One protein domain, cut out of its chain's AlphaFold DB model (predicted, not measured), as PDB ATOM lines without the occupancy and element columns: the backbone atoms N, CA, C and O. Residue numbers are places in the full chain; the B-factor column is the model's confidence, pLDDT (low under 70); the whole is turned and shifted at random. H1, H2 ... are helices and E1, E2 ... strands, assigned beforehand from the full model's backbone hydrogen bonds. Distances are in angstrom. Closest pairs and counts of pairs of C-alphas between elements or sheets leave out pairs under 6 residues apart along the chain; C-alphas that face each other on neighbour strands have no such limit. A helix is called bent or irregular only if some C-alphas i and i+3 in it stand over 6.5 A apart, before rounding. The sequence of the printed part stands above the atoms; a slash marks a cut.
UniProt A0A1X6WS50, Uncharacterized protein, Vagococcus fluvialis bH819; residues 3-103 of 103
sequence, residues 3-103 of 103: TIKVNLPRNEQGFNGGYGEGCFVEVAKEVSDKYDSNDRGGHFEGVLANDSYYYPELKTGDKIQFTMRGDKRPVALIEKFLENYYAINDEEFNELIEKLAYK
ATOM      1  N   THR A   3     102.196  48.531 108.708       95.81
ATOM      2  CA  THR A   3     102.000  49.974 108.566       95.81
ATOM      3  C   THR A   3     103.263  50.709 108.979       95.81
ATOM      4  O   THR A   3     103.767  50.513 110.083       95.81
ATOM      5  N   ILE A   4     103.758  51.581 108.105       97.31
ATOM      6  CA  ILE A   4     104.877  52.485 108.388       97.31
ATOM      7  C   ILE A   4     104.403  53.935 108.315       97.31
ATOM      8  O   ILE A   4     103.332  54.220 107.783       97.31
ATOM      9  N   LYS A   5     105.201  54.866 108.844       96.88
ATOM     10  CA  LYS A   5     104.907  56.300 108.757       96.88
ATOM     11  C   LYS A   5     105.785  56.958 107.699       96.88
ATOM     12  O   LYS A   5     107.008  56.905 107.808       96.88
ATOM     13  N   VAL A   6     105.163  57.603 106.717       96.50
ATOM     14  CA  VAL A   6     105.826  58.293 105.604       96.50
ATOM     15  C   VAL A   6     105.502  59.779 105.674       96.50
ATOM     16  O   VAL A   6     104.355  60.157 105.903       96.50
ATOM     17  N   ASN A   7     106.511  60.625 105.483       96.00
ATOM     18  CA  ASN A   7     106.313  62.068 105.438       96.00
ATOM     19  C   ASN A   7     105.908  62.522 104.028       96.00
ATOM     20  O   ASN A   7     106.595  62.201 103.055       96.00
ATOM     21  N   LEU A   8     104.837  63.310 103.946       94.25
ATOM     22  CA  LEU A   8     104.359  64.016 102.761       94.25
ATOM     23  C   LEU A   8     104.843  65.477 102.819       94.25
ATOM     24  O   LEU A   8     104.288  66.286 103.572       94.25
ATOM     25  N   PRO A   9     105.921  65.835 102.101       91.00
ATOM     26  CA  PRO A   9     106.483  67.182 102.150       91.00
ATOM     27  C   PRO A   9     105.617  68.158 101.348       91.00
ATOM     28  O   PRO A   9     105.191  67.791 100.266       91.00
ATOM     29  N   ARG A  10     105.402  69.401 101.812       87.44
ATOM     30  CA  ARG A  10     104.687  70.462 101.050       87.44
ATOM     31  C   ARG A  10     105.545  71.132  99.968       87.44
ATOM     32  O   ARG A  10     105.023  71.824  99.106       87.44
ATOM     33  N   ASN A  11     106.868  70.990 100.053       83.81
ATOM     34  CA  ASN A  11     107.839  71.639  99.170       83.81
ATOM     35  C   ASN A  11     109.205  70.923  99.209       83.81
ATOM     36  O   ASN A  11     109.431  70.019 100.023       83.81
ATOM     37  N   GLU A  12     110.140  71.356  98.357       85.88
ATOM     38  CA  GLU A  12     111.510  70.822  98.278       85.88
ATOM     39  C   GLU A  12     112.272  70.883  99.602       85.88
ATOM     40  O   GLU A  12     112.983  69.941  99.962       85.88
ATOM     41  N   GLN A  13     112.115  71.966 100.362       87.25
ATOM     42  CA  GLN A  13     112.770  72.105 101.658       87.25
ATOM     43  C   GLN A  13     112.275  71.037 102.642       87.25
ATOM     44  O   GLN A  13     113.084  70.420 103.342       87.25
ATOM     45  N   GLY A  14     110.966  70.770 102.654       87.25
ATOM     46  CA  GLY A  14     110.360  69.681 103.412       87.25
ATOM     47  C   GLY A  14     110.919  68.324 102.990       87.25
ATOM     48  O   GLY A  14     111.371  67.555 103.837       87.25
ATOM     49  N   PHE A  15     110.994  68.058 101.686       87.81
ATOM     50  CA  PHE A  15     111.537  66.801 101.166       87.81
ATOM     51  C   PHE A  15     113.000  66.578 101.590       87.81
ATOM     52  O   PHE A  15     113.358  65.529 102.142       87.81
ATOM     53  N   ASN A  16     113.847  67.590 101.396       86.12
ATOM     54  CA  ASN A  16     115.270  67.532 101.723       86.12
ATOM     55  C   ASN A  16     115.499  67.384 103.232       86.12
ATOM     56  O   ASN A  16     116.285  66.530 103.664       86.12
ATOM     57  N   GLY A  17     114.754  68.151 104.033       86.19
ATOM     58  CA  GLY A  17     114.791  68.104 105.493       86.19
ATOM     59  C   GLY A  17     114.194  66.830 106.097       86.19
ATOM     60  O   GLY A  17     114.557  66.462 107.213       86.19
ATOM     61  N   GLY A  18     113.345  66.118 105.351       82.94
ATOM     62  CA  GLY A  18     112.566  64.996 105.872       82.94
ATOM     63  C   GLY A  18     111.405  65.460 106.752       82.94
ATOM     64  O   GLY A  18     111.065  64.782 107.718       82.94
ATOM     65  N   TYR A  19     110.812  66.611 106.438       86.75
ATOM     66  CA  TYR A  19     109.657  67.196 107.117       86.75
ATOM     67  C   TYR A  19     108.409  67.123 106.234       86.75
ATOM     68  O   TYR A  19     108.498  66.995 105.014       86.75
ATOM     69  N   GLY A  20     107.240  67.220 106.854       90.56
ATOM     70  CA  GLY A  20     105.955  67.113 106.176       90.56
ATOM     71  C   GLY A  20     104.892  66.545 107.101       90.56
ATOM     72  O   GLY A  20     105.146  66.315 108.286       90.56
ATOM     73  N   GLU A  21     103.709  66.304 106.552       93.44
ATOM     74  CA  GLU A  21     102.683  65.548 107.258       93.44
ATOM     75  C   GLU A  21     103.113  64.088 107.334       93.44
ATOM     76  O   GLU A  21     103.470  63.492 106.326       93.44
ATOM     77  N   GLY A  22     103.085  63.492 108.522       95.50
ATOM     78  CA  GLY A  22     103.343  62.065 108.647       95.50
ATOM     79  C   GLY A  22     102.056  61.261 108.493       95.50
ATOM     80  O   GLY A  22     101.268  61.224 109.438       95.50
ATOM     81  N   CYS A  23     101.906  60.559 107.374       96.62
ATOM     82  CA  CYS A  23     100.785  59.661 107.098       96.62
ATOM     83  C   CYS A  23     101.178  58.200 107.339       96.62
ATOM     84  O   CYS A  23     102.338  57.812 107.174       96.62
ATOM     85  N   PHE A  24     100.210  57.387 107.745       97.81
ATOM     86  CA  PHE A  24     100.364  55.945 107.843       97.81
ATOM     87  C   PHE A  24     100.150  55.300 106.477       97.81
ATOM     88  O   PHE A  24      99.245  55.668 105.731       97.81
ATOM     89  N   VAL A  25     101.001  54.331 106.158       97.81
ATOM     90  CA  VAL A  25     101.037  53.671 104.855       97.81
ATOM     91  C   VAL A  25     101.138  52.172 105.066       97.81
ATOM     92  O   VAL A  25     102.072  51.691 105.711       97.81
ATOM     93  N   GLU A  26     100.177  51.440 104.522       98.25
ATOM     94  CA  GLU A  26     100.196  49.989 104.447       98.25
ATOM     95  C   GLU A  26     101.165  49.533 103.359       98.25
ATOM     96  O   GLU A  26     101.126  49.993 102.214       98.25
ATOM     97  N   VAL A  27     102.051  48.614 103.725       98.06
ATOM     98  CA  VAL A  27     103.113  48.111 102.858       98.06
ATOM     99  C   VAL A  27     103.236  46.592 102.952       98.06
ATOM    100  O   VAL A  27     102.778  45.947 103.908       98.06
ATOM    101  N   ALA A  28     103.886  46.014 101.941       97.25
ATOM    102  CA  ALA A  28     104.323  44.626 101.971       97.25
ATOM    103  C   ALA A  28     105.357  44.401 103.086       97.25
ATOM    104  O   ALA A  28     106.076  45.322 103.491       97.25
ATOM    105  N   LYS A  29     105.452  43.161 103.577       96.81
ATOM    106  CA  LYS A  29     106.336  42.822 104.697       96.81
ATOM    107  C   LYS A  29     107.805  43.119 104.384       96.81
ATOM    108  O   LYS A  29     108.505  43.641 105.244       96.81
ATOM    109  N   GLU A  30     108.275  42.869 103.163       96.75
ATOM    110  CA  GLU A  30     109.664  43.180 102.811       96.75
ATOM    111  C   GLU A  30     109.993  44.680 102.905       96.75
ATOM    112  O   GLU A  30     111.135  45.053 103.175       96.75
ATOM    113  N   VAL A  31     109.001  45.553 102.715       97.38
ATOM    114  CA  VAL A  31     109.176  47.006 102.804       97.38
ATOM    115  C   VAL A  31     109.207  47.454 104.261       97.38
ATOM    116  O   VAL A  31     110.041  48.285 104.618       97.38
ATOM    117  N   SER A  32     108.351  46.889 105.121       97.25
ATOM    118  CA  SER A  32     108.422  47.172 106.559       97.25
ATOM    119  C   SER A  32     109.718  46.654 107.175       97.25
ATOM    120  O   SER A  32     110.312  47.347 107.984       97.25
ATOM    121  N   ASP A  33     110.208  45.489 106.742       97.12
ATOM    122  CA  ASP A  33     111.464  44.934 107.257       97.12
ATOM    123  C   ASP A  33     112.656  45.851 106.909       97.12
ATOM    124  O   ASP A  33     113.534  46.073 107.740       97.12
ATOM    125  N   LYS A  34     112.649  46.458 105.710       97.25
ATOM    126  CA  LYS A  34     113.623  47.492 105.308       97.25
ATOM    127  C   LYS A  34     113.509  48.772 106.133       97.25
ATOM    128  O   LYS A  34     114.523  49.394 106.449       97.25
ATOM    129  N   TYR A  35     112.282  49.179 106.450       96.44
ATOM    130  CA  TYR A  35     112.028  50.319 107.325       96.44
ATOM    131  C   TYR A  35     112.589  50.058 108.730       96.44
ATOM    132  O   TYR A  35     113.363  50.868 109.235       96.44
ATOM    133  N   ASP A  36     112.296  48.894 109.314       96.44
ATOM    134  CA  ASP A  36     112.761  48.500 110.650       96.44
ATOM    135  C   ASP A  36     114.289  48.346 110.717       96.44
ATOM    136  O   ASP A  36     114.903  48.595 111.756       96.44
ATOM    137  N   SER A  37     114.930  47.977 109.603       96.81
ATOM    138  CA  SER A  37     116.389  47.897 109.503       96.81
ATOM    139  C   SER A  37     117.081  49.236 109.222       96.81
ATOM    140  O   SER A  37     118.299  49.243 109.046       96.81
ATOM    141  N   ASN A  38     116.347  50.354 109.152       95.88
ATOM    142  CA  ASN A  38     116.865  51.667 108.749       95.88
ATOM    143  C   ASN A  38     117.593  51.626 107.389       95.88
ATOM    144  O   ASN A  38     118.683  52.186 107.234       95.88
ATOM    145  N   ASP A  39     117.016  50.938 106.399       96.81
ATOM    146  CA  ASP A  39     117.563  50.911 105.039       96.81
ATOM    147  C   ASP A  39     117.511  52.318 104.400       96.81
ATOM    148  O   ASP A  39     116.736  53.191 104.808       96.81
ATOM    149  N   ARG A  40     118.338  52.575 103.380       96.12
ATOM    150  CA  ARG A  40     118.405  53.891 102.716       96.12
ATOM    151  C   ARG A  40     118.221  53.785 101.208       96.12
ATOM    152  O   ARG A  40     118.848  52.973 100.541       96.12
ATOM    153  N   GLY A  41     117.436  54.709 100.659       93.75
ATOM    154  CA  GLY A  41     117.152  54.790  99.231       93.75
ATOM    155  C   GLY A  41     116.025  53.849  98.817       93.75
ATOM    156  O   GLY A  41     115.124  53.561  99.602       93.75
ATOM    157  N   GLY A  42     116.063  53.403  97.561       94.12
ATOM    158  CA  GLY A  42     115.014  52.579  96.956       94.12
ATOM    159  C   GLY A  42     113.770  53.370  96.542       94.12
ATOM    160  O   GLY A  42     113.612  54.542  96.883       94.12
ATOM    161  N   HIS A  43     112.914  52.711  95.765       94.69
ATOM    162  CA  HIS A  43     111.607  53.207  95.346       94.69
ATOM    163  C   HIS A  43     110.566  52.186  95.776       94.69
ATOM    164  O   HIS A  43     110.591  51.045  95.316       94.69
ATOM    165  N   PHE A  44     109.683  52.599  96.672       95.81
ATOM    166  CA  PHE A  44     108.653  51.741  97.237       95.81
ATOM    167  C   PHE A  44     107.282  52.347  96.984       95.81
ATOM    168  O   PHE A  44     107.148  53.564  96.850       95.81
ATOM    169  N   GLU A  45     106.278  51.483  96.929       95.50
ATOM    170  CA  GLU A  45     104.872  51.854  96.842       95.50
ATOM    171  C   GLU A  45     104.147  51.303  98.071       95.50
ATOM    172  O   GLU A  45     104.458  50.212  98.557       95.50
ATOM    173  N   GLY A  46     103.187  52.066  98.576       96.00
ATOM    174  CA  GLY A  46     102.284  51.637  99.633       96.00
ATOM    175  C   GLY A  46     100.929  52.316  99.499       96.00
ATOM    176  O   GLY A  46     100.743  53.177  98.639       96.00
ATOM    177  N   VAL A  47      99.988  51.910 100.341       97.19
ATOM    178  CA  VAL A  47      98.607  52.397 100.326       97.19
ATOM    179  C   VAL A  47      98.361  53.243 101.567       97.19
ATOM    180  O   VAL A  47      98.697  52.821 102.670       97.19
ATOM    181  N   LEU A  48      97.798  54.439 101.417       97.19
ATOM    182  CA  LEU A  48      97.466  55.292 102.553       97.19
ATOM    183  C   LEU A  48      96.463  54.597 103.479       97.19
ATOM    184  O   LEU A  48      95.399  54.160 103.044       97.19
ATOM    185  N   ALA A  49      96.797  54.541 104.768       97.38
ATOM    186  CA  ALA A  49      95.930  54.019 105.824       97.38
ATOM    187  C   ALA A  49      95.062  55.113 106.472       97.38
ATOM    188  O   ALA A  49      94.199  54.818 107.297       97.38
ATOM    189  N   ASN A  50      95.320  56.379 106.136       96.44
ATOM    190  CA  ASN A  50      94.546  57.533 106.568       96.44
ATOM    191  C   ASN A  50      94.574  58.633 105.503       96.44
ATOM    192  O   ASN A  50      95.521  58.727 104.722       96.44
ATOM    193  N   ASP A  51      93.569  59.501 105.540       96.12
ATOM    194  CA  ASP A  51      93.504  60.700 104.706       96.12
ATOM    195  C   ASP A  51      94.629  61.676 105.071       96.12
ATOM    196  O   ASP A  51      95.006  61.790 106.245       96.12
ATOM    197  N   SER A  52      95.140  62.393 104.069       94.31
ATOM    198  CA  SER A  52      96.075  63.496 104.271       94.31
ATOM    199  C   SER A  52      95.323  64.792 104.566       94.31
ATOM    200  O   SER A  52      94.320  65.123 103.928       94.31
ATOM    201  N   TYR A  53      95.832  65.550 105.531       92.25
ATOM    202  CA  TYR A  53      95.389  66.909 105.801       92.25
ATOM    203  C   TYR A  53      96.086  67.933 104.901       92.25
ATOM    204  O   TYR A  53      95.468  68.928 104.537       92.25
ATOM    205  N   TYR A  54      97.360  67.717 104.551       90.44
ATOM    206  CA  TYR A  54      98.112  68.645 103.698       90.44
ATOM    207  C   TYR A  54      97.746  68.505 102.224       90.44
ATOM    208  O   TYR A  54      97.911  69.460 101.475       90.44
ATOM    209  N   TYR A  55      97.258  67.336 101.820       91.56
ATOM    210  CA  TYR A  55      96.858  67.009 100.459       91.56
ATOM    211  C   TYR A  55      95.430  66.464 100.488       91.56
ATOM    212  O   TYR A  55      95.240  65.252 100.577       91.56
ATOM    213  N   PRO A  56      94.400  67.325 100.430       91.00
ATOM    214  CA  PRO A  56      93.011  66.910 100.624       91.00
ATOM    215  C   PRO A  56      92.517  65.885  99.598       91.00
ATOM    216  O   PRO A  56      91.563  65.160  99.881       91.00
ATOM    217  N   GLU A  57      93.155  65.830  98.428       90.31
ATOM    218  CA  GLU A  57      92.891  64.863  97.358       90.31
ATOM    219  C   GLU A  57      93.412  63.458  97.683       90.31
ATOM    220  O   GLU A  57      92.890  62.492  97.139       90.31
ATOM    221  N   LEU A  58      94.387  63.335  98.591       92.69
ATOM    222  CA  LEU A  58      94.944  62.058  99.025       92.69
ATOM    223  C   LEU A  58      94.112  61.461 100.160       92.69
ATOM    224  O   LEU A  58      94.116  61.935 101.303       92.69
ATOM    225  N   LYS A  59      93.405  60.387  99.830       94.75
ATOM    226  CA  LYS A  59      92.506  59.653 100.709       94.75
ATOM    227  C   LYS A  59      93.071  58.296 101.094       94.75
ATOM    228  O   LYS A  59      93.958  57.730 100.458       94.75
ATOM    229  N   THR A  60      92.514  57.756 102.168       96.75
ATOM    230  CA  THR A  60      92.722  56.362 102.557       96.75
ATOM    231  C   THR A  60      92.438  55.444 101.365       96.75
ATOM    232  O   THR A  60      91.384  55.545 100.740       96.75
ATOM    233  N   GLY A  61      93.366  54.536 101.060       96.25
ATOM    234  CA  GLY A  61      93.298  53.664  99.886       96.25
ATOM    235  C   GLY A  61      94.111  54.147  98.681       96.25
ATOM    236  O   GLY A  61      94.398  53.334  97.798       96.25
ATOM    237  N   ASP A  62      94.548  55.409  98.653       94.50
ATOM    238  CA  ASP A  62      95.387  55.906  97.564       94.50
ATOM    239  C   ASP A  62      96.811  55.367  97.649       94.50
ATOM    240  O   ASP A  62      97.392  55.177  98.723       94.50
ATOM    241  N   LYS A  63      97.394  55.128  96.476       93.94
ATOM    242  CA  LYS A  63      98.767  54.658  96.350       93.94
ATOM    243  C   LYS A  63      99.736  55.818  96.402       93.94
ATOM    244  O   LYS A  63      99.601  56.790  95.663       93.94
ATOM    245  N   ILE A  64     100.781  55.651  97.197       93.44
ATOM    246  CA  ILE A  64     101.869  56.608  97.272       93.44
ATOM    247  C   ILE A  64     103.217  55.955  97.043       93.44
ATOM    248  O   ILE A  64     103.440  54.798  97.402       93.44
ATOM    249  N   GLN A  65     104.140  56.735  96.489       94.50
ATOM    250  CA  GLN A  65     105.514  56.307  96.286       94.50
ATOM    251  C   GLN A  65     106.479  57.084  97.166       94.50
ATOM    252  O   GLN A  65     106.373  58.301  97.304       94.50
ATOM    253  N   PHE A  66     107.434  56.378  97.755       95.38
ATOM    254  CA  PHE A  66     108.353  56.946  98.733       95.38
ATOM    255  C   PHE A  66     109.729  56.280  98.673       95.38
ATOM    256  O   PHE A  66     109.916  55.213  98.083       95.38
ATOM    257  N   THR A  67     110.707  56.926  99.307       95.50
ATOM    258  CA  THR A  67     112.072  56.413  99.456       95.50
ATOM    259  C   THR A  67     112.468  56.343 100.927       95.50
ATOM    260  O   THR A  67     112.064  57.193 101.729       95.50
ATOM    261  N   MET A  68     113.259  55.332 101.291       96.44
ATOM    262  CA  MET A  68     113.747  55.166 102.660       96.44
ATOM    263  C   MET A  68     114.876  56.157 102.947       96.44
ATOM    264  O   MET A  68     115.672  56.506 102.070       96.44
ATOM    265  N   ARG A  69     114.971  56.621 104.195       94.88
ATOM    266  CA  ARG A  69     115.911  57.681 104.591       94.88
ATOM    267  C   ARG A  69     116.854  57.256 105.717       94.88
ATOM    268  O   ARG A  69     117.427  58.127 106.366       94.88
ATOM    269  N   GLY A  70     117.086  55.956 105.885       93.75
ATOM    270  CA  GLY A  70     117.928  55.437 106.953       93.75
ATOM    271  C   GLY A  70     117.224  55.538 108.300       93.75
ATOM    272  O   GLY A  70     116.110  55.058 108.456       93.75
ATOM    273  N   ASP A  71     117.865  56.222 109.245       92.00
ATOM    274  CA  ASP A  71     117.345  56.515 110.587       92.00
ATOM    275  C   ASP A  71     116.221  57.567 110.605       92.00
ATOM    276  O   ASP A  71     115.585  57.812 111.634       92.00
ATOM    277  N   LYS A  72     115.966  58.217 109.465       91.94
ATOM    278  CA  LYS A  72     114.871  59.171 109.284       91.94
ATOM    279  C   LYS A  72     113.645  58.495 108.688       91.94
ATOM    280  O   LYS A  72     113.744  57.535 107.925       91.94
ATOM    281  N   ARG A  73     112.475  59.093 108.946       94.25
ATOM    282  CA  ARG A  73     111.227  58.662 108.308       94.25
ATOM    283  C   ARG A  73     111.364  58.684 106.779       94.25
ATOM    284  O   ARG A  73     111.929  59.643 106.239       94.25
ATOM    285  N   PRO A  74     110.825  57.672 106.082       95.88
ATOM    286  CA  PRO A  74     110.681  57.694 104.641       95.88
ATOM    287  C   PRO A  74     109.918  58.930 104.189       95.88
ATOM    288  O   PRO A  74     109.096  59.483 104.924       95.88
ATOM    289  N   VAL A  75     110.186  59.346 102.958       95.38
ATOM    290  CA  VAL A  75     109.578  60.543 102.382       95.38
ATOM    291  C   VAL A  75     108.965  60.224 101.029       95.38
ATOM    292  O   VAL A  75     109.560  59.503 100.222       95.38
ATOM    293  N   ALA A  76     107.775  60.764 100.803       94.31
ATOM    294  CA  ALA A  76     107.097  60.753  99.520       94.31
ATOM    295  C   ALA A  76     107.963  61.386  98.418       94.31
ATOM    296  O   ALA A  76     108.624  62.400  98.644       94.31
ATOM    297  N   LEU A  77     107.981  60.772  97.234       90.12
ATOM    298  CA  LEU A  77     108.806  61.221  96.109       90.12
ATOM    299  C   LEU A  77     108.249  62.505  95.493       90.12
ATOM    300  O   LEU A  77     107.147  62.509  94.955       90.12
ATOM    301  N   ILE A  78     109.042  63.574  95.532       73.81
ATOM    302  CA  ILE A  78     108.590  64.933  95.227       73.81
ATOM    303  C   ILE A  78     108.050  65.118  93.803       73.81
ATOM    304  O   ILE A  78     106.972  65.683  93.658       73.81
ATOM    305  N   GLU A  79     108.729  64.578  92.782       70.75
ATOM    306  CA  GLU A  79     108.319  64.677  91.368       70.75
ATOM    307  C   GLU A  79     106.928  64.071  91.152       70.75
ATOM    308  O   GLU A  79     106.119  64.582  90.397       70.75
ATOM    309  N   LYS A  80     106.592  63.005  91.886       66.50
ATOM    310  CA  LYS A  80     105.274  62.364  91.782       66.50
ATOM    311  C   LYS A  80     104.224  63.004  92.671       66.50
ATOM    312  O   LYS A  80     103.043  62.750  92.463       66.50
ATOM    313  N   PHE A  81     104.637  63.773  93.669       70.31
ATOM    314  CA  PHE A  81     103.740  64.340  94.662       70.31
ATOM    315  C   PHE A  81     103.366  65.784  94.356       70.31
ATOM    316  O   PHE A  81     102.184  66.081  94.240       70.31
ATOM    317  N   LEU A  82     104.349  66.669  94.192       68.06
ATOM    318  CA  LEU A  82     104.087  68.094  93.983       68.06
ATOM    319  C   LEU A  82     103.553  68.401  92.584       68.06
ATOM    320  O   LEU A  82     102.876  69.408  92.410       68.06
ATOM    321  N   GLU A  83     103.839  67.551  91.597       72.00
ATOM    322  CA  GLU A  83     103.296  67.722  90.245       72.00
ATOM    323  C   GLU A  83     101.849  67.227  90.126       72.00
ATOM    324  O   GLU A  83     101.106  67.732  89.287       72.00
ATOM    325  N   ASN A  84     101.440  66.254  90.952       72.25
ATOM    326  CA  ASN A  84     100.155  65.561  90.792       72.25
ATOM    327  C   ASN A  84      99.105  65.915  91.847       72.25
ATOM    328  O   ASN A  84      97.941  65.592  91.635       72.25
ATOM    329  N   TYR A  85      99.490  66.538  92.963       77.06
ATOM    330  CA  TYR A  85      98.567  66.823  94.060       77.06
ATOM    331  C   TYR A  85      98.674  68.267  94.525       77.06
ATOM    332  O   TYR A  85      99.768  68.795  94.742       77.06
ATOM    333  N   TYR A  86      97.517  68.886  94.750       81.19
ATOM    334  CA  TYR A  86      97.456  70.210  95.352       81.19
ATOM    335  C   TYR A  86      97.737  70.122  96.858       81.19
ATOM    336  O   TYR A  86      96.934  69.591  97.631       81.19
ATOM    337  N   ALA A  87      98.889  70.647  97.278       84.38
ATOM    338  CA  ALA A  87      99.158  70.903  98.686       84.38
ATOM    339  C   ALA A  87      98.350  72.119  99.150       84.38
ATOM    340  O   ALA A  87      98.325  73.136  98.456       84.38
ATOM    341  N   ILE A  88      97.788  72.058 100.359       86.75
ATOM    342  CA  ILE A  88      97.172  73.232 100.982       86.75
ATOM    343  C   ILE A  88      98.180  74.383 101.082       86.75
ATOM    344  O   ILE A  88      99.377  74.186 101.360       86.75
ATOM    345  N   ASN A  89      97.697  75.600 100.861       88.44
ATOM    346  CA  ASN A  89      98.487  76.820 100.961       88.44
ATOM    347  C   ASN A  89      98.717  77.229 102.432       88.44
ATOM    348  O   ASN A  89      98.303  76.538 103.362       88.44
ATOM    349  N   ASP A  90      99.455  78.317 102.664       88.19
ATOM    350  CA  ASP A  90      99.833  78.725 104.025       88.19
ATOM    351  C   ASP A  90      98.656  79.220 104.872       88.19
ATOM    352  O   ASP A  90      98.654  78.998 106.081       88.19
ATOM    353  N   GLU A  91      97.644  79.838 104.262       92.19
ATOM    354  CA  GLU A  91      96.416  80.240 104.953       92.19
ATOM    355  C   GLU A  91      95.639  79.002 105.410       92.19
ATOM    356  O   GLU A  91      95.379  78.835 106.601       92.19
ATOM    357  N   GLU A  92      95.391  78.067 104.490       90.88
ATOM    358  CA  GLU A  92      94.727  76.791 104.777       90.88
ATOM    359  C   GLU A  92      95.494  75.959 105.817       90.88
ATOM    360  O   GLU A  92      94.897  75.322 106.688       90.88
ATOM    361  N   PHE A  93      96.828  75.974 105.756       88.62
ATOM    362  CA  PHE A  93      97.681  75.314 106.736       88.62
ATOM    363  C   PHE A  93      97.543  75.943 108.126       88.62
ATOM    364  O   PHE A  93      97.388  75.216 109.105       88.62
ATOM    365  N   ASN A  94      97.561  77.273 108.230       89.56
ATOM    366  CA  ASN A  94      97.381  77.958 109.509       89.56
ATOM    367  C   ASN A  94      95.995  77.673 110.102       89.56
ATOM    368  O   ASN A  94      95.901  77.313 111.275       89.56
ATOM    369  N   GLU A  95      94.940  77.717 109.285       91.44
ATOM    370  CA  GLU A  95      93.595  77.336 109.724       91.44
ATOM    371  C   GLU A  95      93.520  75.885 110.211       91.44
ATOM    372  O   GLU A  95      92.835  75.578 111.190       91.44
ATOM    373  N   LEU A  96      94.185  74.961 109.511       88.75
ATOM    374  CA  LEU A  96      94.253  73.560 109.909       88.75
ATOM    375  C   LEU A  96      94.926  73.420 111.278       88.75
ATOM    376  O   LEU A  96      94.412  72.706 112.140       88.75
ATOM    377  N   ILE A  97      96.054  74.101 111.486       87.81
ATOM    378  CA  ILE A  97      96.773  74.085 112.763       87.81
ATOM    379  C   ILE A  97      95.896  74.635 113.887       87.81
ATOM    380  O   ILE A  97      95.818  74.006 114.941       87.81
ATOM    381  N   GLU A  98      95.181  75.738 113.662       89.38
ATOM    382  CA  GLU A  98      94.218  76.261 114.632       89.38
ATOM    383  C   GLU A  98      93.132  75.224 114.949       89.38
ATOM    384  O   GLU A  98      92.928  74.876 116.110       89.38
ATOM    385  N   LYS A  99      92.489  74.639 113.931       88.00
ATOM    386  CA  LYS A  99      91.439  73.617 114.113       88.00
ATOM    387  C   LYS A  99      91.924  72.391 114.891       88.00
ATOM    388  O   LYS A  99      91.130  71.788 115.613       88.00
ATOM    389  N   LEU A 100      93.185  71.992 114.727       84.12
ATOM    390  CA  LEU A 100      93.773  70.851 115.434       84.12
ATOM    391  C   LEU A 100      94.236  71.202 116.852       84.12
ATOM    392  O   LEU A 100      94.183  70.338 117.720       84.12
ATOM    393  N   ALA A 101      94.662  72.442 117.106       80.44
ATOM    394  CA  ALA A 101      95.110  72.887 118.427       80.44
ATOM    395  C   ALA A 101      93.972  72.977 119.460       80.44
ATOM    396  O   ALA A 101      94.233  72.936 120.661       80.44
ATOM    397  N   TYR A 102      92.723  73.095 119.001       65.38
ATOM    398  CA  TYR A 102      91.528  73.204 119.848       65.38
ATOM    399  C   TYR A 102      90.663  71.928 119.891       65.38
ATOM    400  O   TYR A 102      89.515  71.991 120.336       65.38
ATOM    401  N   LYS A 103      91.183  70.781 119.432       55.78
ATOM    402  CA  LYS A 103      90.556  69.455 119.582       55.78
ATOM    403  C   LYS A 103      91.215  68.655 120.698       55.78
ATOM    404  O   LYS A 103      90.465  67.923 121.379       55.78
TER     405      LYS A 103
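This is residues 3 to 103 of the 103 residues of an uncharacterized protein of Vagococcus fluvialis bH819 (UniProt A0A1X6WS50). Five antiparallel strands form one strongly curled sheet, a small, nearly closed barrel in which the edge strands E1 and E5 come close to each other, with H2 over one end of it and H1 outside, over E5. Beyond the other end, the helix H4 sits away from the strands, and residues 97 to 103 stick out there. The printed part has 101 residues with four named helices and five named strands, in the order E1 H1 E2 H2 E3 E4 E5 H3 H4; the sheet order is E1 E2 E3 E4 E5, and the class is mixed, helices and strands. The whole is compact, with a radius of gyration of the C-alphas of 13.4 A, and its outline is elongated, 38 by 25 by 24 A.

E1, residues 3 to 8, is antiparallel to E2, residues 21 to 27, with N 6 and O 23 2.9 A apart. E3, residues 40 to 48, bends by 73 degrees at residue 43; it pairs with E2 over residues 47 to 48, N 26 and O 47 being 2.7 A apart, and with E4, residues 63 to 69, over residues 40 to 47, N 44 and O 66 being 3.0 A apart. E4 and E5, residues 72 to 76, form a hairpin, with N 67 and O 75 3.0 A apart. E3 E4 E5 make a meander, each strand the antiparallel neighbour of the one before. The sheet is a folded sheet, bent back on itself: E1 E2 face E4 E5, with E3 as the hinge. The closest C-alphas of E1 and E5 are those of Asn 7 and Val 75, 4.7 A apart. H1, residues 12 to 17, and H2, residues 29 to 36, are on opposite faces of the sheet, at heights of 9.4 A and 8.1 A over the sheet. H3, residues 78 to 81, only grazes the sheet, and H4, residues 90 to 101, is not on it. In H1, H2 and H4 every O i to N i+4 pair is within hydrogen-bond range; H3 is too short for such a pair.

E1 begins at C-alpha 3, (102.000, 49.974, 108.566). E2 is 18.0 A long, E3 21.0 A and E4 19.3 A. H4, 16.2 A long, ends at C-alpha 101, (95.110, 72.887, 118.427).

The C-alphas of Glu 30 and Glu 91, the two farthest apart, are 39.4 A apart. The printed part has no cut. The link from E3 to E4, residues 49 to 62, is long. Mean pLDDT of the printed part is 90.5; residues 80, 82 and 102 to 103 are under 70.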